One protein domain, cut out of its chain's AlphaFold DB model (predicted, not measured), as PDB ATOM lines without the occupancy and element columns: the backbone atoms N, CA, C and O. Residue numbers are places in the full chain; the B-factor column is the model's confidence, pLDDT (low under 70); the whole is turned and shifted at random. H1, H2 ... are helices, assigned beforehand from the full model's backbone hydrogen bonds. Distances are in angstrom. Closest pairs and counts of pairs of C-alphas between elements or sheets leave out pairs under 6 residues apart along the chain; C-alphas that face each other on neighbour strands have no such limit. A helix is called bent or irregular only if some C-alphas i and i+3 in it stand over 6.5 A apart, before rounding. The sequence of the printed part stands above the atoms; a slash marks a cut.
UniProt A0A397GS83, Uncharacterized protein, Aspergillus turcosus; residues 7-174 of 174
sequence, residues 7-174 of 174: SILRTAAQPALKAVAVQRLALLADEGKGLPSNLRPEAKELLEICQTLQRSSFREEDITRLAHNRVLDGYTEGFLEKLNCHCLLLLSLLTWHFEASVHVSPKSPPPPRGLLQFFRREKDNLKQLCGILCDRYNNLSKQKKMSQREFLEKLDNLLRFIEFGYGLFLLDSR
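AT A GLANCE: This is residues 7 to 174 of the 174 residues of an uncharacterized protein of Aspergillus turcosus (UniProt A0A397GS83). You are looking at an elongated body of crossed helices built round one helix: H1 runs through the middle, and H2, H4, H5, H6 and H8 pack round it. The long helix H8 runs along one side in the direction of the longest axis, with the hairpin of H2 and H3 towards one end and H7 towards the other. The printed part has 168 residues with eight named helices, H1 to H8 in chain order, and no named strand; its class is all helix. It is compact, with a radius of gyration of the C-alphas of 15.7 A, yet elongated, spanning 49 by 31 by 28 A.

IN THESE COORDINATES: Find C-alpha 7 at (-30.226, -37.151, -0.496); from there H1, residues 7 to 30, runs 34.8 A to C-alpha 30 at (-2.582, -33.328, 20.245). It has a kink of 30 degrees near residue 15 and is only just irregular, with C-alphas 12 and 15 6.7 A apart. Next come H2, residues 41 to 55 and 21.2 A long, H3, residues 60 to 67, H4, residues 70 to 80, H5, residues 85 to 98 and 20.2 A long, and H6, residues 113 to 120. H7, residues 124 to 140, is 24.9 A long, has a kink of 43 degrees near residue 132 and is only just irregular, with C-alphas 128 and 131 6.9 A apart. H8, residues 148 to 172, runs 36.2 A to C-alpha 172 at (-12.781, -19.178, 11.906).

HOW THE PARTS SIT: Start at the hub, H1. Its residues 9 to 17 alone touch H5, about perpendicular at 75 degrees, with the closest C-alphas, Ala 13 and Ser 92, 4.2 A apart. Its residues 22 to 30 alone touch H2 at 84 degrees, about perpendicular, closest at Ala 26 and Gln 51, C-alphas 4.8 A apart. H4, H6 and H8 touch H1 at steep tilts of 58, 49 and 62 degrees; the closest C-alphas are Arg 10 and Leu 80, 6.4 A, Ala 19 and Leu 116, 5.3 A, and Arg 24 and Glu 163, 5.9 A. Farther out, H2 and H3 form a helical hairpin at a shallow tilt of 34 degrees, only just short of steep, with C-alphas 53 and 62 closest at 5.9 A. H7 touches H5, closest at C-alphas 93 and 133, 6.4 A, and H8, closest at C-alphas 134 and 148, 5.7 A. H1 and H7 are apart. Every O i to N i+4 pair is within hydrogen-bond range in H2, H3, H4, H5 and H6; H1 has 18 of 20, H7 10 of 13 and H8 19 of 21.

THE WHOLE: The C-alphas farthest apart, Ser 37 and Lys 144, are 49.4 A apart. The printed part has no cut, and the link from H5 to H6, residues 99 to 112, is long. Mean pLDDT of the printed part is 82.2; look for values under 70 at residues 32 to 37, 100 to 108, 121 to 125 and 169 to 174.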
ATOM      1  N   SER A   7     -29.906 -37.101  -1.929       85.69
ATOM      2  CA  SER A   7     -30.226 -37.151  -0.496       85.69
ATOM      3  C   SER A   7     -29.731 -38.432   0.184       85.69
ATOM      4  O   SER A   7     -29.225 -38.362   1.298       85.69
ATOM      5  N   ILE A   8     -29.810 -39.585  -0.492       86.88
ATOM      6  CA  ILE A   8     -29.306 -40.865   0.029       86.88
ATOM      7  C   ILE A   8     -27.785 -40.792   0.165       86.88
ATOM      8  O   ILE A   8     -27.232 -41.212   1.181       86.88
ATOM      9  N   LEU A   9     -27.111 -40.228  -0.844       89.19
ATOM     10  CA  LEU A   9     -25.659 -40.062  -0.818       89.19
ATOM     11  C   LEU A   9     -25.225 -39.101   0.292       89.19
ATOM     12  O   LEU A   9     -24.261 -39.396   0.990       89.19
ATOM     13  N   ARG A  10     -25.947 -37.993   0.506       90.25
ATOM     14  CA  ARG A  10     -25.664 -37.052   1.601       90.25
ATOM     15  C   ARG A  10     -25.763 -37.719   2.967       90.25
ATOM     16  O   ARG A  10     -24.792 -37.679   3.719       90.25
ATOM     17  N   THR A  11     -26.880 -38.390   3.252       88.06
ATOM     18  CA  THR A  11     -27.068 -39.101   4.525       88.06
ATOM     19  C   THR A  11     -25.979 -40.150   4.740       88.06
ATOM     20  O   THR A  11     -25.398 -40.227   5.816       88.06
ATOM     21  N   ALA A  12     -25.637 -40.916   3.703       89.56
ATOM     22  CA  ALA A  12     -24.593 -41.929   3.797       89.56
ATOM     23  C   ALA A  12     -23.171 -41.344   3.870       89.56
ATOM     24  O   ALA A  12     -22.277 -41.977   4.416       89.56
ATOM     25  N   ALA A  13     -22.913 -40.158   3.321       91.56
ATOM     26  CA  ALA A  13     -21.595 -39.519   3.369       91.56
ATOM     27  C   ALA A  13     -21.288 -38.891   4.740       91.56
ATOM     28  O   ALA A  13     -20.119 -38.744   5.104       91.56
ATOM     29  N   GLN A  14     -22.324 -38.536   5.502       91.06
ATOM     30  CA  GLN A  14     -22.211 -37.821   6.772       91.06
ATOM     31  C   GLN A  14     -21.334 -38.548   7.815       91.06
ATOM     32  O   GLN A  14     -20.431 -37.904   8.359       91.06
ATOM     33  N   PRO A  15     -21.471 -39.870   8.057       90.75
ATOM     34  CA  PRO A  15     -20.590 -40.595   8.976       90.75
ATOM     35  C   PRO A  15     -19.109 -40.553   8.584       90.75
ATOM     36  O   PRO A  15     -18.254 -40.326   9.440       90.75
ATOM     37  N   ALA A  16     -18.785 -40.722   7.299       91.94
ATOM     38  CA  ALA A  16     -17.409 -40.632   6.817       91.94
ATOM     39  C   ALA A  16     -16.820 -39.236   7.023       91.94
ATOM     40  O   ALA A  16     -15.696 -39.123   7.508       91.94
ATOM     41  N   LEU A  17     -17.583 -38.175   6.745       91.88
ATOM     42  CA  LEU A  17     -17.141 -36.804   7.016       91.88
ATOM     43  C   LEU A  17     -16.860 -36.567   8.495       91.88
ATOM     44  O   LEU A  17     -15.816 -36.011   8.830       91.88
ATOM     45  N   LYS A  18     -17.760 -37.016   9.376       91.06
ATOM     46  CA  LYS A  18     -17.569 -36.911  10.826       91.06
ATOM     47  C   LYS A  18     -16.332 -37.670  11.289       91.06
ATOM     48  O   LYS A  18     -15.585 -37.163  12.118       91.06
ATOM     49  N   ALA A  19     -16.081 -38.858  10.747       91.12
ATOM     50  CA  ALA A  19     -14.911 -39.646  11.112       91.12
ATOM     51  C   ALA A  19     -13.592 -38.970  10.688       91.12
ATOM     52  O   ALA A  19     -12.652 -38.916  11.484       91.12
ATOM     53  N   VAL A  20     -13.544 -38.379   9.487       90.81
ATOM     54  CA  VAL A  20     -12.400 -37.562   9.035       90.81
ATOM     55  C   VAL A  20     -12.212 -36.342   9.937       90.81
ATOM     56  O   VAL A  20     -11.089 -36.042  10.341       90.81
ATOM     57  N   ALA A  21     -13.308 -35.668  10.300       89.25
ATOM     58  CA  ALA A  21     -13.277 -34.526  11.208       89.25
ATOM     59  C   ALA A  21     -12.673 -34.908  12.563       89.25
ATOM     60  O   ALA A  21     -11.734 -34.262  13.014       89.25
ATOM     61  N   VAL A  22     -13.150 -35.994  13.184       89.69
ATOM     62  CA  VAL A  22     -12.632 -36.491  14.469       89.69
ATOM     63  C   VAL A  22     -11.137 -36.744  14.400       89.69
ATOM     64  O   VAL A  22     -10.407 -36.306  15.286       89.69
ATOM     65  N   GLN A  23     -10.676 -37.431  13.351       88.50
ATOM     66  CA  GLN A  23      -9.258 -37.713  13.179       88.50
ATOM     67  C   GLN A  23      -8.453 -36.417  13.085       88.50
ATOM     68  O   GLN A  23      -7.472 -36.241  13.807       88.50
ATOM     69  N   ARG A  24      -8.882 -35.486  12.229       87.69
ATOM     70  CA  ARG A  24      -8.148 -34.243  12.007       87.69
ATOM     71  C   ARG A  24      -8.142 -33.339  13.238       87.69
ATOM     72  O   ARG A  24      -7.095 -32.806  13.587       87.69
ATOM     73  N   LEU A  25      -9.288 -33.176  13.890       87.25
ATOM     74  CA  LEU A  25      -9.437 -32.338  15.077       87.25
ATOM     75  C   LEU A  25      -8.663 -32.903  16.265       87.25
ATOM     76  O   LEU A  25      -8.029 -32.138  16.984       87.25
ATOM     77  N   ALA A  26      -8.652 -34.225  16.442       86.31
ATOM     78  CA  ALA A  26      -7.856 -34.841  17.493       86.31
ATOM     79  C   ALA A  26      -6.348 -34.662  17.258       86.31
ATOM     80  O   ALA A  26      -5.641 -34.300  18.192       86.31
ATOM     81  N   LEU A  27      -5.871 -34.827  16.014       83.56
ATOM     82  CA  LEU A  27      -4.473 -34.549  15.658       83.56
ATOM     83  C   LEU A  27      -4.098 -33.092  15.941       83.56
ATOM     84  O   LEU A  27      -3.093 -32.842  16.590       83.56
ATOM     85  N   LEU A  28      -4.931 -32.136  15.523       79.69
ATOM     86  CA  LEU A  28      -4.698 -30.711  15.785       79.69
ATOM     87  C   LEU A  28      -4.650 -30.396  17.284       79.69
ATOM     88  O   LEU A  28      -3.880 -29.545  17.724       79.69
ATOM     89  N   ALA A  29      -5.479 -31.078  18.068       78.12
ATOM     90  CA  ALA A  29      -5.524 -30.893  19.503       78.12
ATOM     91  C   ALA A  29      -4.308 -31.535  20.207       78.12
ATOM     92  O   ALA A  29      -3.834 -30.986  21.199       78.12
ATOM     93  N   ASP A  30      -3.786 -32.664  19.712       76.06
ATOM     94  CA  ASP A  30      -2.582 -33.328  20.245       76.06
ATOM     95  C   ASP A  30      -1.269 -32.656  19.777       76.06
ATOM     96  O   ASP A  30      -0.311 -32.577  20.546       76.06
ATOM     97  N   GLU A  31      -1.222 -32.095  18.561       72.50
ATOM     98  CA  GLU A  31      -0.129 -31.232  18.064       72.50
ATOM     99  C   GLU A  31      -0.030 -29.911  18.870       72.50
ATOM    100  O   GLU A  31       0.988 -29.211  18.852       72.50
ATOM    101  N   GLY A  32      -1.085 -29.579  19.619       57.28
ATOM    102  CA  GLY A  32      -1.288 -28.322  20.321       57.28
ATOM    103  C   GLY A  32      -0.604 -28.205  21.683       57.28
ATOM    104  O   GLY A  32      -1.265 -28.157  22.721       57.28
ATOM    105  N   LYS A  33       0.696 -27.894  21.678       48.75
ATOM    106  CA  LYS A  33       1.168 -26.777  22.514       48.75
ATOM    107  C   LYS A  33       0.491 -25.500  21.988       48.75
ATOM    108  O   LYS A  33       1.008 -24.876  21.071       48.75
ATOM    109  N   GLY A  34      -0.669 -25.123  22.532       53.53
ATOM    110  CA  GLY A  34      -1.327 -23.848  22.207       53.53
ATOM    111  C   GLY A  34      -2.557 -23.947  21.306       53.53
ATOM    112  O   GLY A  34      -2.609 -23.310  20.254       53.53
ATOM    113  N   LEU A  35      -3.595 -24.663  21.754       60.16
ATOM    114  CA  LEU A  35      -4.948 -24.311  21.317       60.16
ATOM    115  C   LEU A  35      -5.165 -22.809  21.587       60.16
ATOM    116  O   LEU A  35      -4.819 -22.347  22.681       60.16
ATOM    117  N   PRO A  36      -5.705 -22.036  20.629       60.00
ATOM    118  CA  PRO A  36      -5.956 -20.620  20.845       60.00
ATOM    119  C   PRO A  36      -6.844 -20.445  22.082       60.00
ATOM    120  O   PRO A  36      -7.937 -21.011  22.162       60.00
ATOM    121  N   SER A  37      -6.383 -19.673  23.068       64.00
ATOM    122  CA  SER A  37      -7.126 -19.436  24.315       64.00
ATOM    123  C   SER A  37      -8.510 -18.818  24.063       64.00
ATOM    124  O   SER A  37      -9.426 -19.002  24.870       64.00
ATOM    125  N   ASN A  38      -8.683 -18.169  22.907       74.00
ATOM    126  CA  ASN A  38      -9.898 -17.510  22.440       74.00
ATOM    127  C   ASN A  38     -10.890 -18.407  21.679       74.00
ATOM    128  O   ASN A  38     -11.889 -17.889  21.198       74.00
ATOM    129  N   LEU A  39     -10.678 -19.725  21.569       77.62
ATOM    130  CA  LEU A  39     -11.704 -20.585  20.966       77.62
ATOM    131  C   LEU A  39     -13.034 -20.484  21.732       77.62
ATOM    132  O   LEU A  39     -13.055 -20.512  22.973       77.62
ATOM    133  N   ARG A  40     -14.136 -20.429  20.975       84.56
ATOM    134  CA  ARG A  40     -15.501 -20.502  21.518       84.56
ATOM    135  C   ARG A  40     -15.697 -21.772  22.366       84.56
ATOM    136  O   ARG A  40     -15.113 -22.809  22.027       84.56
ATOM    137  N   PRO A  41     -16.508 -21.727  23.441       85.19
ATOM    138  CA  PRO A  41     -16.726 -22.870  24.331       85.19
ATOM    139  C   PRO A  41     -17.117 -24.160  23.601       85.19
ATOM    140  O   PRO A  41     -16.577 -25.222  23.889       85.19
ATOM    141  N   GLU A  42     -17.977 -24.063  22.592       85.62
ATOM    142  CA  GLU A  42     -18.492 -25.214  21.851       85.62
ATOM    143  C   GLU A  42     -17.423 -25.851  20.943       85.62
ATOM    144  O   GLU A  42     -17.425 -27.061  20.712       85.62
ATOM    145  N   ALA A  43     -16.475 -25.050  20.440       84.69
ATOM    146  CA  ALA A  43     -15.334 -25.551  19.674       84.69
ATOM    147  C   ALA A  43     -14.307 -26.242  20.586       84.69
ATOM    148  O   ALA A  43     -13.736 -27.262  20.199       84.69
ATOM    149  N   LYS A  44     -14.104 -25.721  21.805       85.31
ATOM    150  CA  LYS A  44     -13.278 -26.372  22.836       85.31
ATOM    151  C   LYS A  44     -13.863 -27.728  23.226       85.31
ATOM    152  O   LYS A  44     -13.142 -28.720  23.199       85.31
ATOM    153  N   GLU A  45     -15.170 -27.784  23.479       88.12
ATOM    154  CA  GLU A  45     -15.869 -29.034  23.794       88.12
ATOM    155  C   GLU A  45     -15.702 -30.077  22.676       88.12
ATOM    156  O   GLU A  45     -15.382 -31.234  22.949       88.12
ATOM    157  N   LEU A  46     -15.861 -29.680  21.407       89.25
ATOM    158  CA  LEU A  46     -15.670 -30.591  20.277       89.25
ATOM    159  C   LEU A  46     -14.244 -31.169  20.240       89.25
ATOM    160  O   LEU A  46     -14.076 -32.373  20.053       89.25
ATOM    161  N   LEU A  47     -13.219 -30.339  20.453       87.75
ATOM    162  CA  LEU A  47     -11.826 -30.797  20.482       87.75
ATOM    163  C   LEU A  47     -11.564 -31.778  21.629       87.75
ATOM    164  O   LEU A  47     -10.913 -32.802  21.416       87.75
ATOM    165  N   GLU A  48     -12.099 -31.504  22.818       86.56
ATOM    166  CA  GLU A  48     -11.998 -32.402  23.972       86.56
ATOM    167  C   GLU A  48     -12.680 -33.751  23.713       86.56
ATOM    168  O   GLU A  48     -12.121 -34.800  24.052       86.56
ATOM    169  N   ILE A  49     -13.852 -33.750  23.063       88.50
ATOM    170  CA  ILE A  49     -14.532 -34.982  22.637       88.50
ATOM    171  C   ILE A  49     -13.648 -35.752  21.646       88.50
ATOM    172  O   ILE A  49     -13.433 -36.952  21.828       88.50
ATOM    173  N   CYS A  50     -13.092 -35.087  20.628       89.44
ATOM    174  CA  CYS A  50     -12.233 -35.732  19.630       89.44
ATOM    175  C   CYS A  50     -10.952 -36.326  20.244       89.44
ATOM    176  O   CYS A  50     -10.589 -37.458  19.916       89.44
ATOM    177  N   GLN A  51     -10.296 -35.618  21.168       86.56
ATOM    178  CA  GLN A  51      -9.139 -36.143  21.906       86.56
ATOM    179  C   GLN A  51      -9.513 -37.342  22.775       86.56
ATOM    180  O   GLN A  51      -8.824 -38.366  22.771       86.56
ATOM    181  N   THR A  52     -10.614 -37.227  23.520       86.94
ATOM    182  CA  THR A  52     -11.102 -38.306  24.382       86.94
ATOM    183  C   THR A  52     -11.392 -39.558  23.563       86.94
ATOM    184  O   THR A  52     -10.924 -40.631  23.932       86.94
ATOM    185  N   LEU A  53     -12.046 -39.419  22.405       85.94
ATOM    186  CA  LEU A  53     -12.328 -40.520  21.479       85.94
ATOM    187  C   LEU A  53     -11.067 -41.271  21.031       85.94
ATOM    188  O   LEU A  53     -11.063 -42.507  21.007       85.94
ATOM    189  N   GLN A  54      -9.995 -40.545  20.696       81.88
ATOM    190  CA  GLN A  54      -8.722 -41.162  20.309       81.88
ATOM    191  C   GLN A  54      -8.099 -41.950  21.464       81.88
ATOM    192  O   GLN A  54      -7.646 -43.083  21.275       81.88
ATOM    193  N   ARG A  55      -8.114 -41.379  22.675       82.94
ATOM    194  CA  ARG A  55      -7.520 -41.986  23.878       82.94
ATOM    195  C   ARG A  55      -8.349 -43.157  24.410       82.94
ATOM    196  O   ARG A  55      -7.785 -44.155  24.851       82.94
ATOM    197  N   SER A  56      -9.676 -43.080  24.320       82.94
ATOM    198  CA  SER A  56     -10.602 -44.084  24.854       82.94
ATOM    199  C   SER A  56     -10.798 -45.295  23.936       82.94
ATOM    200  O   SER A  56     -11.486 -46.247  24.306       82.94
ATOM    201  N   SER A  57     -10.161 -45.310  22.758       81.31
ATOM    202  CA  SER A  57     -10.366 -46.334  21.723       81.31
ATOM    203  C   SER A  57     -11.828 -46.437  21.272       81.31
ATOM    204  O   SER A  57     -12.345 -47.538  21.026       81.31
ATOM    205  N   PHE A  58     -12.456 -45.265  21.122       83.94
ATOM    206  CA  PHE A  58     -13.811 -45.084  20.606       83.94
ATOM    207  C   PHE A  58     -14.861 -45.821  21.449       83.94
ATOM    208  O   PHE A  58     -15.478 -46.778  20.975       83.94
ATOM    209  N   ARG A  59     -15.018 -45.422  22.720       84.62
ATOM    210  CA  ARG A  59     -16.128 -45.887  23.573       84.62
ATOM    211  C   ARG A  59     -17.458 -45.335  23.055       84.62
ATOM    212  O   ARG A  59     -17.520 -44.194  22.609       84.62
ATOM    213  N   GLU A  60     -18.525 -46.122  23.172       82.50
ATOM    214  CA  GLU A  60     -19.865 -45.756  22.677       82.50
ATOM    215  C   GLU A  60     -20.409 -44.460  23.302       82.50
ATOM    216  O   GLU A  60     -21.048 -43.661  22.619       82.50
ATOM    217  N   GLU A  61     -20.106 -44.198  24.575       84.06
ATOM    218  CA  GLU A  61     -20.488 -42.957  25.265       84.06
ATOM    219  C   GLU A  61     -19.881 -41.717  24.590       84.06
ATOM    220  O   GLU A  61     -20.576 -40.732  24.337       84.06
ATOM    221  N   ASP A  62     -18.600 -41.782  24.222       84.44
ATOM    222  CA  ASP A  62     -17.898 -40.687  23.551       84.44
ATOM    223  C   ASP A  62     -18.386 -40.512  22.103       84.44
ATOM    224  O   ASP A  62     -18.527 -39.385  21.621       84.44
ATOM    225  N   ILE A  63     -18.691 -41.619  21.411       84.50
ATOM    226  CA  ILE A  63     -19.281 -41.599  20.060       84.50
ATOM    227  C   ILE A  63     -20.664 -40.939  20.113       84.50
ATOM    228  O   ILE A  63     -20.996 -40.110  19.265       84.50
ATOM    229  N   THR A  64     -21.449 -41.253  21.142       83.12
ATOM    230  CA  THR A  64     -22.767 -40.657  21.370       83.12
ATOM    231  C   THR A  64     -22.648 -39.160  21.639       83.12
ATOM    232  O   THR A  64     -23.393 -38.378  21.050       83.12
ATOM    233  N   ARG A  65     -21.691 -38.719  22.466       83.81
ATOM    234  CA  ARG A  65     -21.442 -37.285  22.708       83.81
ATOM    235  C   ARG A  65     -21.081 -36.540  21.424       83.81
ATOM    236  O   ARG A  65     -21.631 -35.474  21.160       83.81
ATOM    237  N   LEU A  66     -20.217 -37.126  20.596       85.12
ATOM    238  CA  LEU A  66     -19.856 -36.579  19.288       85.12
ATOM    239  C   LEU A  66     -21.070 -36.458  18.354       85.12
ATOM    240  O   LEU A  66     -21.207 -35.462  17.647       85.12
ATOM    241  N   ALA A  67     -21.957 -37.456  18.354       81.12
ATOM    242  CA  ALA A  67     -23.149 -37.480  17.506       81.12
ATOM    243  C   ALA A  67     -24.097 -36.300  17.759       81.12
ATOM    244  O   ALA A  67     -24.764 -35.859  16.832       81.12
ATOM    245  N   HIS A  68     -24.130 -35.794  18.994       82.38
ATOM    246  CA  HIS A  68     -24.996 -34.692  19.422       82.38
ATOM    247  C   HIS A  68     -24.296 -33.323  19.405       82.38
ATOM    248  O   HIS A  68     -24.879 -32.321  19.830       82.38
ATOM    249  N   ASN A  69     -23.046 -33.251  18.938       87.44
ATOM    250  CA  ASN A  69     -22.302 -32.002  18.902       87.44
ATOM    251  C   ASN A  69     -22.755 -31.128  17.716       87.44
ATOM    252  O   ASN A  69     -22.436 -31.391  16.555       87.44
ATOM    253  N   ARG A  70     -23.472 -30.040  18.023       86.62
ATOM    254  CA  ARG A  70     -24.063 -29.131  17.020       86.62
ATOM    255  C   ARG A  70     -23.035 -28.432  16.135       86.62
ATOM    256  O   ARG A  70     -23.341 -28.107  14.992       86.62
ATOM    257  N   VAL A  71     -21.840 -28.175  16.668       87.94
ATOM    258  CA  VAL A  71     -20.742 -27.550  15.921       87.94
ATOM    259  C   VAL A  71     -20.329 -28.496  14.803       87.94
ATOM    260  O   VAL A  71     -20.405 -28.126  13.636       87.94
ATOM    261  N   LEU A  72     -20.006 -29.746  15.143       88.69
ATOM    262  CA  LEU A  72     -19.659 -30.770  14.163       88.69
ATOM    263  C   LEU A  72     -20.764 -30.984  13.122       88.69
ATOM    264  O   LEU A  72     -20.455 -31.082  11.934       88.69
ATOM    265  N   ASP A  73     -22.029 -31.034  13.542       88.69
ATOM    266  CA  ASP A  73     -23.163 -31.162  12.620       88.69
ATOM    267  C   ASP A  73     -23.213 -30.000  11.622       88.69
ATOM    268  O   ASP A  73     -23.247 -30.240  10.417       88.69
ATOM    269  N   GLY A  74     -23.132 -28.755  12.099       87.31
ATOM    270  CA  GLY A  74     -23.163 -27.568  11.241       87.31
ATOM    271  C   GLY A  74     -22.045 -27.555  10.195       87.31
ATOM    272  O   GLY A  74     -22.293 -27.254   9.027       87.31
ATOM    273  N   TYR A  75     -20.824 -27.944  10.573       85.12
ATOM    274  CA  TYR A  75     -19.721 -28.049   9.610       85.12
ATOM    275  C   TYR A  75     -19.891 -29.206   8.643       85.12
ATOM    276  O   TYR A  75     -19.568 -29.064   7.464       85.12
ATOM    277  N   THR A  76     -20.397 -30.338   9.128       89.44
ATOM    278  CA  THR A  76     -20.632 -31.497   8.274       89.44
ATOM    279  C   THR A  76     -21.658 -31.156   7.196       89.44
ATOM    280  O   THR A  76     -21.398 -31.417   6.024       89.44
ATOM    281  N   GLU A  77     -22.762 -30.495   7.556       88.69
ATOM    282  CA  GLU A  77     -23.761 -30.007   6.594       88.69
ATOM    283  C   GLU A  77     -23.156 -28.991   5.613       88.69
ATOM    284  O   GLU A  77     -23.263 -29.161   4.398       88.69
ATOM    285  N   GLY A  78     -22.409 -27.999   6.111       87.75
ATOM    286  CA  GLY A  78     -21.755 -27.005   5.252       87.75
ATOM    287  C   GLY A  78     -20.725 -27.602   4.280       87.75
ATOM    288  O   GLY A  78     -20.500 -27.059   3.196       87.75
ATOM    289  N   PHE A  79     -20.097 -28.727   4.633       87.81
ATOM    290  CA  PHE A  79     -19.272 -29.500   3.707       87.81
ATOM    291  C   PHE A  79     -20.122 -30.277   2.702       87.81
ATOM    292  O   PHE A  79     -19.839 -30.212   1.508       87.81
ATOM    293  N   LEU A  80     -21.162 -30.983   3.157       90.31
ATOM    294  CA  LEU A  80     -22.062 -31.767   2.302       90.31
ATOM    295  C   LEU A  80     -22.718 -30.926   1.199       90.31
ATOM    296  O   LEU A  80     -22.924 -31.430   0.095       90.31
ATOM    297  N   GLU A  81     -23.020 -29.655   1.464       89.56
ATOM    298  CA  GLU A  81     -23.551 -28.714   0.468       89.56
ATOM    299  C   GLU A  81     -22.549 -28.386  -0.649       89.56
ATOM    300  O   GLU A  81     -22.945 -28.134  -1.786       89.56
ATOM    301  N   LYS A  82     -21.246 -28.422  -0.353       88.81
ATOM    302  CA  LYS A  82     -20.167 -28.089  -1.301       88.81
ATOM    303  C   LYS A  82     -19.687 -29.290  -2.113       88.81
ATOM    304  O   LYS A  82     -18.966 -29.119  -3.097       88.81
ATOM    305  N   LEU A  83     -20.039 -30.507  -1.702       91.06
ATOM    306  CA  LEU A  83     -19.610 -31.730  -2.370       91.06
ATOM    307  C   LEU A  83     -20.542 -32.081  -3.527       91.06
ATOM    308  O   LEU A  83     -21.759 -32.152  -3.387       91.06
ATOM    309  N   ASN A  84     -19.948 -32.382  -4.681       91.69
ATOM    310  CA  ASN A  84     -20.693 -32.928  -5.811       91.69
ATOM    311  C   ASN A  84     -21.082 -34.402  -5.565       91.69
ATOM    312  O   ASN A  84     -20.506 -35.086  -4.716       91.69
ATOM    313  N   CYS A  85     -22.008 -34.928  -6.372       90.38
ATOM    314  CA  CYS A  85     -22.492 -36.310  -6.252       90.38
ATOM    315  C   CYS A  85     -21.385 -37.372  -6.304       90.38
ATOM    316  O   CYS A  85     -21.522 -38.426  -5.689       90.38
ATOM    317  N   HIS A  86     -20.288 -37.116  -7.023       90.31
ATOM    318  CA  HIS A  86     -19.158 -38.041  -7.085       90.31
ATOM    319  C   HIS A  86     -18.420 -38.105  -5.743       90.31
ATOM    320  O   HIS A  86     -18.178 -39.195  -5.230       90.31
ATOM    321  N   CYS A  87     -18.121 -36.954  -5.140       92.94
ATOM    322  CA  CYS A  87     -17.514 -36.876  -3.815       92.94
ATOM    323  C   CYS A  87     -18.427 -37.470  -2.737       92.94
ATOM    324  O   CYS A  87     -17.951 -38.217  -1.884       92.94
ATOM    325  N   LEU A  88     -19.734 -37.193  -2.812       93.50
ATOM    326  CA  LEU A  88     -20.714 -37.799  -1.914       93.50
ATOM    327  C   LEU A  88     -20.686 -39.325  -2.034       93.50
ATOM    328  O   LEU A  88     -20.543 -39.996  -1.021       93.50
ATOM    329  N   LEU A  89     -20.706 -39.876  -3.253       92.44
ATOM    330  CA  LEU A  89     -20.646 -41.323  -3.470       92.44
ATOM    331  C   LEU A  89     -19.362 -41.958  -2.913       92.44
ATOM    332  O   LEU A  89     -19.435 -43.028  -2.313       92.44
ATOM    333  N   LEU A  90     -18.201 -41.316  -3.072       93.25
ATOM    334  CA  LEU A  90     -16.943 -41.808  -2.493       93.25
ATOM    335  C   LEU A  90     -17.027 -41.934  -0.963       93.25
ATOM    336  O   LEU A  90     -16.610 -42.946  -0.401       93.25
ATOM    337  N   LEU A  91     -17.608 -40.936  -0.297       93.19
ATOM    338  CA  LEU A  91     -17.802 -40.939   1.154       93.19
ATOM    339  C   LEU A  91     -18.881 -41.937   1.588       93.19
ATOM    340  O   LEU A  91     -18.681 -42.661   2.559       93.19
ATOM    341  N   SER A  92     -19.989 -42.034   0.849       92.00
ATOM    342  CA  SER A  92     -21.041 -43.022   1.110       92.00
ATOM    343  C   SER A  92     -20.503 -44.449   1.039       92.00
ATOM    344  O   SER A  92     -20.831 -45.276   1.882       92.00
ATOM    345  N   LEU A  93     -19.641 -44.741   0.059       91.75
ATOM    346  CA  LEU A  93     -19.019 -46.055  -0.100       91.75
ATOM    347  C   LEU A  93     -18.142 -46.437   1.092       91.75
ATOM    348  O   LEU A  93     -18.156 -47.603   1.490       91.75
ATOM    349  N   LEU A  94     -17.407 -45.475   1.660       90.81
ATOM    350  CA  LEU A  94     -16.667 -45.687   2.901       90.81
ATOM    351  C   LEU A  94     -17.627 -46.031   4.036       90.81
ATOM    352  O   LEU A  94     -17.475 -47.079   4.653       90.81
ATOM    353  N   THR A  95     -18.646 -45.208   4.272       90.69
ATOM    354  CA  THR A  95     -19.635 -45.467   5.323       90.69
ATOM    355  C   THR A  95     -20.271 -46.852   5.180       90.69
ATOM    356  O   THR A  95     -20.164 -47.663   6.095       90.69
ATOM    357  N   TRP A  96     -20.831 -47.182   4.013       89.00
ATOM    358  CA  TRP A  96     -21.483 -48.474   3.755       89.00
ATOM    359  C   TRP A  96     -20.544 -49.679   3.831       89.00
ATOM    360  O   TRP A  96     -21.000 -50.816   3.914       89.00
ATOM    361  N   HIS A  97     -19.232 -49.477   3.722       89.12
ATOM    362  CA  HIS A  97     -18.283 -50.562   3.940       89.12
ATOM    363  C   HIS A  97     -18.181 -50.936   5.422       89.12
ATOM    364  O   HIS A  97     -18.067 -52.117   5.739       89.12
ATOM    365  N   PHE A  98     -18.240 -49.947   6.316       86.56
ATOM    366  CA  PHE A  98     -18.096 -50.140   7.762       86.56
ATOM    367  C   PHE A  98     -19.428 -50.249   8.510       86.56
ATOM    368  O   PHE A  98     -19.454 -50.691   9.658       86.56
ATOM    369  N   GLU A  99     -20.527 -49.853   7.880       80.12
ATOM    370  CA  GLU A  99     -21.878 -49.954   8.416       80.12
ATOM    371  C   GLU A  99     -22.512 -51.285   7.979       80.12
ATOM    372  O   GLU A  99     -22.938 -51.447   6.838       80.12
ATOM    373  N   ALA A 100     -22.535 -52.273   8.881       54.81
ATOM    374  CA  ALA A 100     -23.170 -53.574   8.634       54.81
ATOM    375  C   ALA A 100     -24.661 -53.608   9.023       54.81
ATOM    376  O   ALA A 100     -25.389 -54.494   8.579       54.81
ATOM    377  N   SER A 101     -25.132 -52.660   9.839       47.75
ATOM    378  CA  SER A 101     -26.518 -52.594  10.305       47.75
ATOM    379  C   SER A 101     -27.230 -51.371   9.737       47.75
ATOM    380  O   SER A 101     -26.929 -50.233  10.082       47.75
ATOM    381  N   VAL A 102     -28.234 -51.631   8.897       40.72
ATOM    382  CA  VAL A 102     -29.250 -50.658   8.480       40.72
ATOM    383  C   VAL A 102     -30.118 -50.348   9.702       40.72
ATOM    384  O   VAL A 102     -31.187 -50.931   9.886       40.72
ATOM    385  N   HIS A 103     -29.651 -49.475  10.590       40.16
ATOM    386  CA  HIS A 103     -30.510 -48.906  11.619       40.16
ATOM    387  C   HIS A 103     -30.943 -47.507  11.203       40.16
ATOM    388  O   HIS A 103     -30.165 -46.567  11.086       40.16
ATOM    389  N   VAL A 104     -32.242 -47.412  10.936       49.72
ATOM    390  CA  VAL A 104     -32.956 -46.186  10.608       49.72
ATOM    391  C   VAL A 104     -33.030 -45.299  11.860       49.72
ATOM    392  O   VAL A 104     -33.933 -45.478  12.673       49.72
ATOM    393  N   SER A 105     -32.080 -44.369  12.035       46.66
ATOM    394  CA  SER A 105     -32.189 -43.055  12.732       46.66
ATOM    395  C   SER A 105     -30.810 -42.549  13.181       46.66
ATOM    396  O   SER A 105     -29.958 -43.387  13.465       46.66
ATOM    397  N   PRO A 106     -30.563 -41.229  13.360       52.91
ATOM    398  CA  PRO A 106     -31.425 -40.047  13.217       52.91
ATOM    399  C   PRO A 106     -31.025 -39.199  11.983       52.91
ATOM    400  O   PRO A 106     -30.312 -39.680  11.110       52.91
ATOM    401  N   LYS A 107     -31.437 -37.917  11.908       57.31
ATOM    402  CA  LYS A 107     -30.987 -36.931  10.887       57.31
ATOM    403  C   LYS A 107     -29.455 -36.810  10.750       57.31
ATOM    404  O   LYS A 107     -29.002 -36.226   9.778       57.31
ATOM    405  N   SER A 108     -28.699 -37.306  11.732       64.75
ATOM    406  CA  SER A 108     -27.246 -37.186  11.820       64.75
ATOM    407  C   SER A 108     -26.639 -38.434  12.488       64.75
ATOM    408  O   SER A 108     -26.416 -38.436  13.702       64.75
ATOM    409  N   PRO A 109     -26.444 -39.546  11.754       70.19
ATOM    410  CA  PRO A 109     -25.917 -40.782  12.326       70.19
ATOM    411  C   PRO A 109     -24.479 -40.611  12.851       70.19
ATOM    412  O   PRO A 109     -23.676 -39.894  12.238       70.19
ATOM    413  N   PRO A 110     -24.126 -41.247  13.987       78.75
ATOM    414  CA  PRO A 110     -22.746 -41.278  14.450       78.75
ATOM    415  C   PRO A 110     -21.845 -42.025  13.457       78.75
ATOM    416  O   PRO A 110     -22.297 -42.954  12.785       78.75
ATOM    417  N   PRO A 111     -20.549 -41.678  13.381       84.31
ATOM    418  CA  PRO A 111     -19.586 -42.469  12.628       84.31
ATOM    419  C   PRO A 111     -19.457 -43.889  13.212       84.31
ATOM    420  O   PRO A 111     -19.193 -44.019  14.411       84.31
ATOM    421  N   PRO A 112     -19.581 -44.958  12.394       86.69
ATOM    422  CA  PRO A 112     -19.347 -46.323  12.848       86.69
ATOM    423  C   PRO A 112     -17.971 -46.473  13.495       86.69
ATOM    424  O   PRO A 112     -16.971 -45.957  12.990       86.69
ATOM    425  N   ARG A 113     -17.884 -47.259  14.571       86.50
ATOM    426  CA  ARG A 113     -16.615 -47.494  15.277       86.50
ATOM    427  C   ARG A 113     -15.512 -48.026  14.358       86.50
ATOM    428  O   ARG A 113     -14.368 -47.597  14.467       86.50
ATOM    429  N   GLY A 114     -15.853 -48.923  13.430       87.25
ATOM    430  CA  GLY A 114     -14.911 -49.440  12.431       87.25
ATOM    431  C   GLY A 114     -14.359 -48.348  11.510       87.25
ATOM    432  O   GLY A 114     -13.170 -48.352  11.204       87.25
ATOM    433  N   LEU A 115     -15.189 -47.365  11.146       88.88
ATOM    434  CA  LEU A 115     -14.797 -46.221  10.322       88.88
ATOM    435  C   LEU A 115     -13.875 -45.263  11.092       88.88
ATOM    436  O   LEU A 115     -12.865 -44.814  10.557       88.88
ATOM    437  N   LEU A 116     -14.168 -45.006  12.371       89.00
ATOM    438  CA  LEU A 116     -13.279 -44.238  13.255       89.00
ATOM    439  C   LEU A 116     -11.913 -44.922  13.421       89.00
ATOM    440  O   LEU A 116     -10.870 -44.282  13.306       89.00
ATOM    441  N   GLN A 117     -11.906 -46.241  13.642       87.44
ATOM    442  CA  GLN A 117     -10.672 -47.026  13.733       87.44
ATOM    443  C   GLN A 117      -9.884 -47.027  12.425       87.44
ATOM    444  O   GLN A 117      -8.655 -46.984  12.460       87.44
ATOM    445  N   PHE A 118     -10.579 -47.069  11.288       87.62
ATOM    446  CA  PHE A 118      -9.960 -46.993   9.975       87.62
ATOM    447  C   PHE A 118      -9.200 -45.680   9.784       87.62
ATOM    448  O   PHE A 118      -8.031 -45.727   9.422       87.62
ATOM    449  N   PHE A 119      -9.817 -44.537  10.092       86.38
ATOM    450  CA  PHE A 119      -9.154 -43.234   9.962       86.38
ATOM    451  C   PHE A 119      -8.059 -42.987  11.003       86.38
ATOM    452  O   PHE A 119      -7.147 -42.203  10.750       86.38
ATOM    453  N   ARG A 120      -8.110 -43.674  12.149       82.50
ATOM    454  CA  ARG A 120      -7.030 -43.638  13.142       82.50
ATOM    455  C   ARG A 120      -5.769 -44.356  12.677       82.50
ATOM    456  O   ARG A 120      -4.670 -43.951  13.049       82.50
ATOM    457  N   ARG A 121      -5.910 -45.463  11.945       69.69
ATOM    458  CA  ARG A 121      -4.768 -46.251  11.469       69.69
ATOM    459  C   ARG A 121      -4.223 -45.635  10.178       69.69
ATOM    460  O   ARG A 121      -4.985 -45.154   9.350       69.69
ATOM    461  N   GLU A 122      -2.904 -45.663  10.010       60.66
ATOM    462  CA  GLU A 122      -2.199 -45.021   8.893       60.66
ATOM    463  C   GLU A 122      -2.770 -45.370   7.504       60.66
ATOM    464  O   GLU A 122      -3.410 -46.409   7.293       60.66
ATOM    465  N   LYS A 123      -2.493 -44.486   6.530       63.56
ATOM    466  CA  LYS A 123      -3.029 -44.504   5.154       63.56
ATOM    467  C   LYS A 123      -2.809 -45.810   4.382       63.56
ATOM    468  O   LYS A 123      -3.433 -46.000   3.340       63.56
ATOM    469  N   ASP A 124      -1.982 -46.733   4.859       66.00
ATOM    470  CA  ASP A 124      -1.801 -48.033   4.211       66.00
ATOM    471  C   ASP A 124      -3.071 -48.901   4.210       66.00
ATOM    472  O   ASP A 124      -3.246 -49.725   3.310       66.00
ATOM    473  N   ASN A 125      -4.037 -48.636   5.098       69.50
ATOM    474  CA  ASN A 125      -5.341 -49.307   5.057       69.50
ATOM    475  C   ASN A 125      -6.224 -48.852   3.879       69.50
ATOM    476  O   ASN A 125      -7.050 -49.629   3.398       69.50
ATOM    477  N   LEU A 126      -6.042 -47.626   3.361       74.12
ATOM    478  CA  LEU A 126      -6.796 -47.132   2.197       74.12
ATOM    479  C   LEU A 126      -6.500 -47.962   0.947       74.12
ATOM    480  O   LEU A 126      -7.417 -48.280   0.192       74.12
ATOM    481  N   LYS A 127      -5.236 -48.357   0.747       77.88
ATOM    482  CA  LYS A 127      -4.833 -49.195  -0.393       77.88
ATOM    483  C   LYS A 127      -5.529 -50.556  -0.360       77.88
ATOM    484  O   LYS A 127      -5.981 -51.021  -1.401       77.88
ATOM    485  N   GLN A 128      -5.659 -51.161   0.824       79.44
ATOM    486  CA  GLN A 128      -6.307 -52.467   0.990       79.44
ATOM    487  C   GLN A 128      -7.806 -52.416   0.663       79.44
ATOM    488  O   GLN A 128      -8.325 -53.309  -0.002       79.44
ATOM    489  N   LEU A 129      -8.500 -51.348   1.068       84.44
ATOM    490  CA  LEU A 129      -9.932 -51.183   0.782       84.44
ATOM    491  C   LEU A 129     -10.220 -50.697  -0.639       84.44
ATOM    492  O   LEU A 129     -11.329 -50.887  -1.145       84.44
ATOM    493  N   CYS A 130      -9.233 -50.087  -1.293       86.25
ATOM    494  CA  CYS A 130      -9.395 -49.438  -2.586       86.25
ATOM    495  C   CYS A 130      -9.993 -50.360  -3.654       86.25
ATOM    496  O   CYS A 130     -10.845 -49.911  -4.415       86.25
ATOM    497  N   GLY A 131      -9.589 -51.633  -3.713       86.88
ATOM    498  CA  GLY A 131     -10.126 -52.575  -4.699       86.88
ATOM    499  C   GLY A 131     -11.636 -52.770  -4.549       86.88
ATOM    500  O   GLY A 131     -12.392 -52.520  -5.485       86.88
ATOM    501  N   ILE A 132     -12.080 -53.101  -3.333       89.38
ATOM    502  CA  ILE A 132     -13.494 -53.349  -3.013       89.38
ATOM    503  C   ILE A 132     -14.338 -52.095  -3.270       89.38
ATOM    504  O   ILE A 132     -15.421 -52.171  -3.855       89.38
ATOM    505  N   LEU A 133     -13.857 -50.932  -2.824       91.31
ATOM    506  CA  LEU A 133     -14.586 -49.675  -2.982       91.31
ATOM    507  C   LEU A 133     -14.629 -49.220  -4.445       91.31
ATOM    508  O   LEU A 133     -15.672 -48.749  -4.892       91.31
ATOM    509  N   CYS A 134     -13.545 -49.409  -5.202       92.06
ATOM    510  CA  CYS A 134     -13.487 -49.088  -6.626       92.06
ATOM    511  C   CYS A 134     -14.459 -49.954  -7.437       92.06
ATOM    512  O   CYS A 134     -15.156 -49.437  -8.312       92.06
ATOM    513  N   ASP A 135     -14.561 -51.248  -7.132       90.31
ATOM    514  CA  ASP A 135     -15.513 -52.139  -7.802       90.31
ATOM    515  C   ASP A 135     -16.958 -51.717  -7.514       90.31
ATOM    516  O   ASP A 135     -17.768 -51.572  -8.434       90.31
ATOM    517  N   ARG A 136     -17.277 -51.422  -6.246       90.50
ATOM    518  CA  ARG A 136     -18.597 -50.890  -5.863       90.50
ATOM    519  C   ARG A 136     -18.890 -49.553  -6.542       90.50
ATOM    520  O   ARG A 136     -19.995 -49.359  -7.047       90.50
ATOM    521  N   TYR A 137     -17.909 -48.657  -6.605       91.12
ATOM    522  CA  TYR A 137     -18.027 -47.379  -7.299       91.12
ATOM    523  C   TYR A 137     -18.346 -47.569  -8.781       91.12
ATOM    524  O   TYR A 137     -19.295 -46.973  -9.282       91.12
ATOM    525  N   ASN A 138     -17.605 -48.432  -9.473       90.62
ATOM    526  CA  ASN A 138     -17.800 -48.705 -10.895       90.62
ATOM    527  C   ASN A 138     -19.149 -49.372 -11.201       90.62
ATOM    528  O   ASN A 138     -19.662 -49.214 -12.305       90.62
ATOM    529  N   ASN A 139     -19.724 -50.097 -10.238       88.06
ATOM    530  CA  ASN A 139     -21.050 -50.704 -10.367       88.06
ATOM    531  C   ASN A 139     -22.195 -49.709 -10.119       88.06
ATOM    532  O   ASN A 139     -23.276 -49.862 -10.687       88.06
ATOM    533  N   LEU A 140     -21.983 -48.708  -9.260       84.75
ATOM    534  CA  LEU A 140     -22.999 -47.713  -8.890       84.75
ATOM    535  C   LEU A 140     -22.932 -46.435  -9.735       84.75
ATOM    536  O   LEU A 140     -23.940 -45.747  -9.909       84.75
ATOM    537  N   SER A 141     -21.753 -46.097 -10.250       81.81
ATOM    538  CA  SER A 141     -21.538 -44.911 -11.069       81.81
ATOM    539  C   SER A 141     -21.986 -45.150 -12.508       81.81
ATOM    540  O   SER A 141     -21.684 -46.170 -13.117       81.81
ATOM    541  N   LYS A 142     -22.672 -44.160 -13.088       76.19
ATOM    542  CA  LYS A 142     -23.003 -44.131 -14.525       76.19
ATOM    543  C   LYS A 142     -21.839 -43.625 -15.389       76.19
ATOM    544  O   LYS A 142     -21.981 -43.522 -16.603       76.19
ATOM    545  N   GLN A 143     -20.725 -43.231 -14.769       74.88
ATOM    546  CA  GLN A 143     -19.561 -42.687 -15.465       74.88
ATOM    547  C   GLN A 143     -18.688 -43.799 -16.057       74.88
ATOM    548  O   GLN A 143     -18.880 -44.987 -15.797       74.88
ATOM    549  N   LYS A 144     -17.687 -43.395 -16.848       81.31
ATOM    550  CA  LYS A 144     -16.635 -44.300 -17.312       81.31
ATOM    551  C   LYS A 144     -16.004 -45.004 -16.108       81.31
ATOM    552  O   LYS A 144     -15.700 -44.355 -15.105       81.31
ATOM    553  N   LYS A 145     -15.800 -46.320 -16.238       88.12
ATOM    554  CA  LYS A 145     -15.113 -47.115 -15.220       88.12
ATOM    555  C   LYS A 145     -13.757 -46.498 -14.906       88.12
ATOM    556  O   LYS A 145     -13.014 -46.113 -15.808       88.12
ATOM    557  N   MET A 146     -13.475 -46.438 -13.620       89.94
ATOM    558  CA  MET A 146     -12.250 -45.919 -13.053       89.94
ATOM    559  C   MET A 146     -11.333 -47.078 -12.683       89.94
ATOM    560  O   MET A 146     -11.799 -48.120 -12.216       89.94
ATOM    561  N   SER A 147     -10.033 -46.910 -12.893       92.25
ATOM    562  CA  SER A 147      -9.031 -47.829 -12.358       92.25
ATOM    563  C   SER A 147      -8.902 -47.670 -10.839       92.25
ATOM    564  O   SER A 147      -9.188 -46.609 -10.285       92.25
ATOM    565  N   GLN A 148      -8.401 -48.701 -10.151       91.31
ATOM    566  CA  GLN A 148      -8.157 -48.619  -8.704       91.31
ATOM    567  C   GLN A 148      -7.207 -47.467  -8.344       91.31
ATOM    568  O   GLN A 148      -7.411 -46.786  -7.346       91.31
ATOM    569  N   ARG A 149      -6.201 -47.198  -9.185       90.56
ATOM    570  CA  ARG A 149      -5.268 -46.085  -8.981       90.56
ATOM    571  C   ARG A 149      -5.973 -44.730  -9.032       90.56
ATOM    572  O   ARG A 149      -5.814 -43.935  -8.114       90.56
ATOM    573  N   GLU A 150      -6.764 -44.482 -10.074       91.75
ATOM    574  CA  GLU A 150      -7.524 -43.232 -10.208       91.75
ATOM    575  C   GLU A 150      -8.530 -43.059  -9.061       91.75
ATOM    576  O   GLU A 150      -8.718 -41.948  -8.564       91.75
ATOM    577  N   PHE A 151      -9.154 -44.157  -8.620       91.88
ATOM    578  CA  PHE A 151     -10.059 -44.152  -7.475       91.88
ATOM    579  C   PHE A 151      -9.327 -43.751  -6.193       91.88
ATOM    580  O   PHE A 151      -9.786 -42.856  -5.485       91.88
ATOM    581  N   LEU A 152      -8.173 -44.368  -5.917       91.12
ATOM    582  CA  LEU A 152      -7.356 -44.055  -4.746       91.12
ATOM    583  C   LEU A 152      -6.909 -42.592  -4.747       91.12
ATOM    584  O   LEU A 152      -7.036 -41.920  -3.728       91.12
ATOM    585  N   GLU A 153      -6.414 -42.095  -5.882       91.88
ATOM    586  CA  GLU A 153      -5.970 -40.705  -6.029       91.88
ATOM    587  C   GLU A 153      -7.125 -39.727  -5.767       91.88
ATOM    588  O   GLU A 153      -6.962 -38.745  -5.043       91.88
ATOM    589  N   LYS A 154      -8.323 -40.003  -6.294       92.81
ATOM    590  CA  LYS A 154      -9.511 -39.169  -6.048       92.81
ATOM    591  C   LYS A 154      -9.988 -39.228  -4.606       92.81
ATOM    592  O   LYS A 154     -10.343 -38.185  -4.057       92.81
ATOM    593  N   LEU A 155      -9.991 -40.413  -4.001       92.12
ATOM    594  CA  LEU A 155     -10.382 -40.579  -2.609       92.12
ATOM    595  C   LEU A 155      -9.400 -39.863  -1.675       92.12
ATOM    596  O   LEU A 155      -9.835 -39.087  -0.833       92.12
ATOM    597  N   ASP A 156      -8.090 -40.047  -1.853       90.81
ATOM    598  CA  ASP A 156      -7.074 -39.377  -1.031       90.81
ATOM    599  C   ASP A 156      -7.116 -37.851  -1.211       90.81
ATOM    600  O   ASP A 156      -7.069 -37.123  -0.221       90.81
ATOM    601  N   ASN A 157      -7.301 -37.347  -2.437       92.06
ATOM    602  CA  ASN A 157      -7.475 -35.910  -2.679       92.06
ATOM    603  C   ASN A 157      -8.718 -35.346  -1.978       92.06
ATOM    604  O   ASN A 157      -8.654 -34.266  -1.391       92.06
ATOM    605  N   LEU A 158      -9.837 -36.076  -2.010       93.19
ATOM    606  CA  LEU A 158     -11.058 -35.686  -1.310       93.19
ATOM    607  C   LEU A 158     -10.842 -35.647   0.207       93.19
ATOM    608  O   LEU A 158     -11.198 -34.661   0.846       93.19
ATOM    609  N   LEU A 159     -10.227 -36.686   0.777       91.75
ATOM    610  CA  LEU A 159      -9.939 -36.750   2.210       91.75
ATOM    611  C   LEU A 159      -9.018 -35.605   2.644       91.75
ATOM    612  O   LEU A 159      -9.349 -34.902   3.593       91.75
ATOM    613  N   ARG A 160      -7.940 -35.328   1.898       89.62
ATOM    614  CA  ARG A 160      -7.046 -34.188   2.170       89.62
ATOM    615  C   ARG A 160      -7.763 -32.844   2.086       89.62
ATOM    616  O   ARG A 160      -7.502 -31.964   2.899       89.62
ATOM    617  N   PHE A 161      -8.656 -32.669   1.111       90.75
ATOM    618  CA  PHE A 161      -9.457 -31.450   0.984       90.75
ATOM    619  C   PHE A 161     -10.353 -31.238   2.214       90.75
ATOM    620  O   PHE A 161     -10.409 -30.137   2.762       90.75
ATOM    621  N   ILE A 162     -11.010 -32.304   2.678       90.81
ATOM    622  CA  ILE A 162     -11.855 -32.283   3.877       90.81
ATOM    623  C   ILE A 162     -11.010 -31.992   5.128       90.81
ATOM    624  O   ILE A 162     -11.338 -31.090   5.895       90.81
ATOM    625  N   GLU A 163      -9.892 -32.702   5.312       88.31
ATOM    626  CA  GLU A 163      -8.939 -32.483   6.411       88.31
ATOM    627  C   GLU A 163      -8.418 -31.041   6.442       88.31
ATOM    628  O   GLU A 163      -8.318 -30.432   7.510       88.31
ATOM    629  N   PHE A 164      -8.101 -30.472   5.278       85.56
ATOM    630  CA  PHE A 164      -7.650 -29.090   5.172       85.56
ATOM    631  C   PHE A 164      -8.739 -28.109   5.609       85.56
ATOM    632  O   PHE A 164      -8.471 -27.229   6.429       85.56
ATOM    633  N   GLY A 165      -9.979 -28.275   5.141       85.38
ATOM    634  CA  GLY A 165     -11.061 -27.375   5.544       85.38
ATOM    635  C   GLY A 165     -11.452 -27.509   7.024       85.38
ATOM    636  O   GLY A 165     -11.745 -26.495   7.653       85.38
ATOM    637  N   TYR A 166     -11.339 -28.695   7.639       81.56
ATOM    638  CA  TYR A 166     -11.434 -28.827   9.104       81.56
ATOM    639  C   TYR A 166     -10.220 -28.243   9.851       81.56
ATOM    640  O   TYR A 166     -10.323 -27.911  11.027       81.56
ATOM    641  N   GLY A 167      -9.073 -28.071   9.195       73.94
ATOM    642  CA  GLY A 167      -7.969 -27.274   9.740       73.94
ATOM    643  C   GLY A 167      -8.302 -25.782   9.794       73.94
ATOM    644  O   GLY A 167      -8.024 -25.120  10.792       73.94
ATOM    645  N   LEU A 168      -8.960 -25.262   8.753       71.81
ATOM    646  CA  LEU A 168      -9.422 -23.868   8.704       71.81
ATOM    647  C   LEU A 168     -10.534 -23.572   9.724       71.81
ATOM    648  O   LEU A 168     -10.644 -22.444  10.194       71.81
ATOM    649  N   PHE A 169     -11.306 -24.582  10.134       66.94
ATOM    650  CA  PHE A 169     -12.342 -24.462  11.169       66.94
ATOM    651  C   PHE A 169     -11.829 -23.861  12.494       66.94
ATOM    652  O   PHE A 169     -12.535 -23.072  13.128       66.94
ATOM    653  N   LEU A 170     -10.594 -24.176  12.901       62.09
ATOM    654  CA  LEU A 170      -9.990 -23.607  14.114       62.09
ATOM    655  C   LEU A 170      -9.571 -22.139  13.958       62.09
ATOM    656  O   LEU A 170      -9.356 -21.453  14.958       62.09
ATOM    657  N   LEU A 171      -9.437 -21.655  12.723       59.41
ATOM    658  CA  LEU A 171      -9.101 -20.262  12.431       59.41
ATOM    659  C   LEU A 171     -10.351 -19.372  12.435       59.41
ATOM    660  O   LEU A 171     -10.277 -18.264  12.956       59.41
ATOM    661  N   ASP A 172     -11.484 -19.882  11.941       58.09
ATOM    662  CA  ASP A 172     -12.781 -19.178  11.906       58.09
ATOM    663  C   ASP A 172     -13.570 -19.248  13.228       58.09
ATOM    664  O   ASP A 172     -14.541 -18.522  13.420       58.09
ATOM    665  N   SER A 173     -13.181 -20.127  14.158       56.12
ATOM    666  CA  SER A 173     -13.833 -20.273  15.476       56.12
ATOM    667  C   SER A 173     -13.199 -19.419  16.585       56.12
ATOM    668  O   SER A 173     -13.369 -19.738  17.769       56.12
ATOM    669  N   ARG A 174     -12.450 -18.387  16.181       55.09
ATOM    670  CA  ARG A 174     -11.719 -17.425  17.017       55.09
ATOM    671  C   ARG A 174     -12.561 -16.247  17.489       55.09
ATOM    672  O   ARG A 174     -13.603 -15.970  16.860       55.09
TER     673      ARG A 174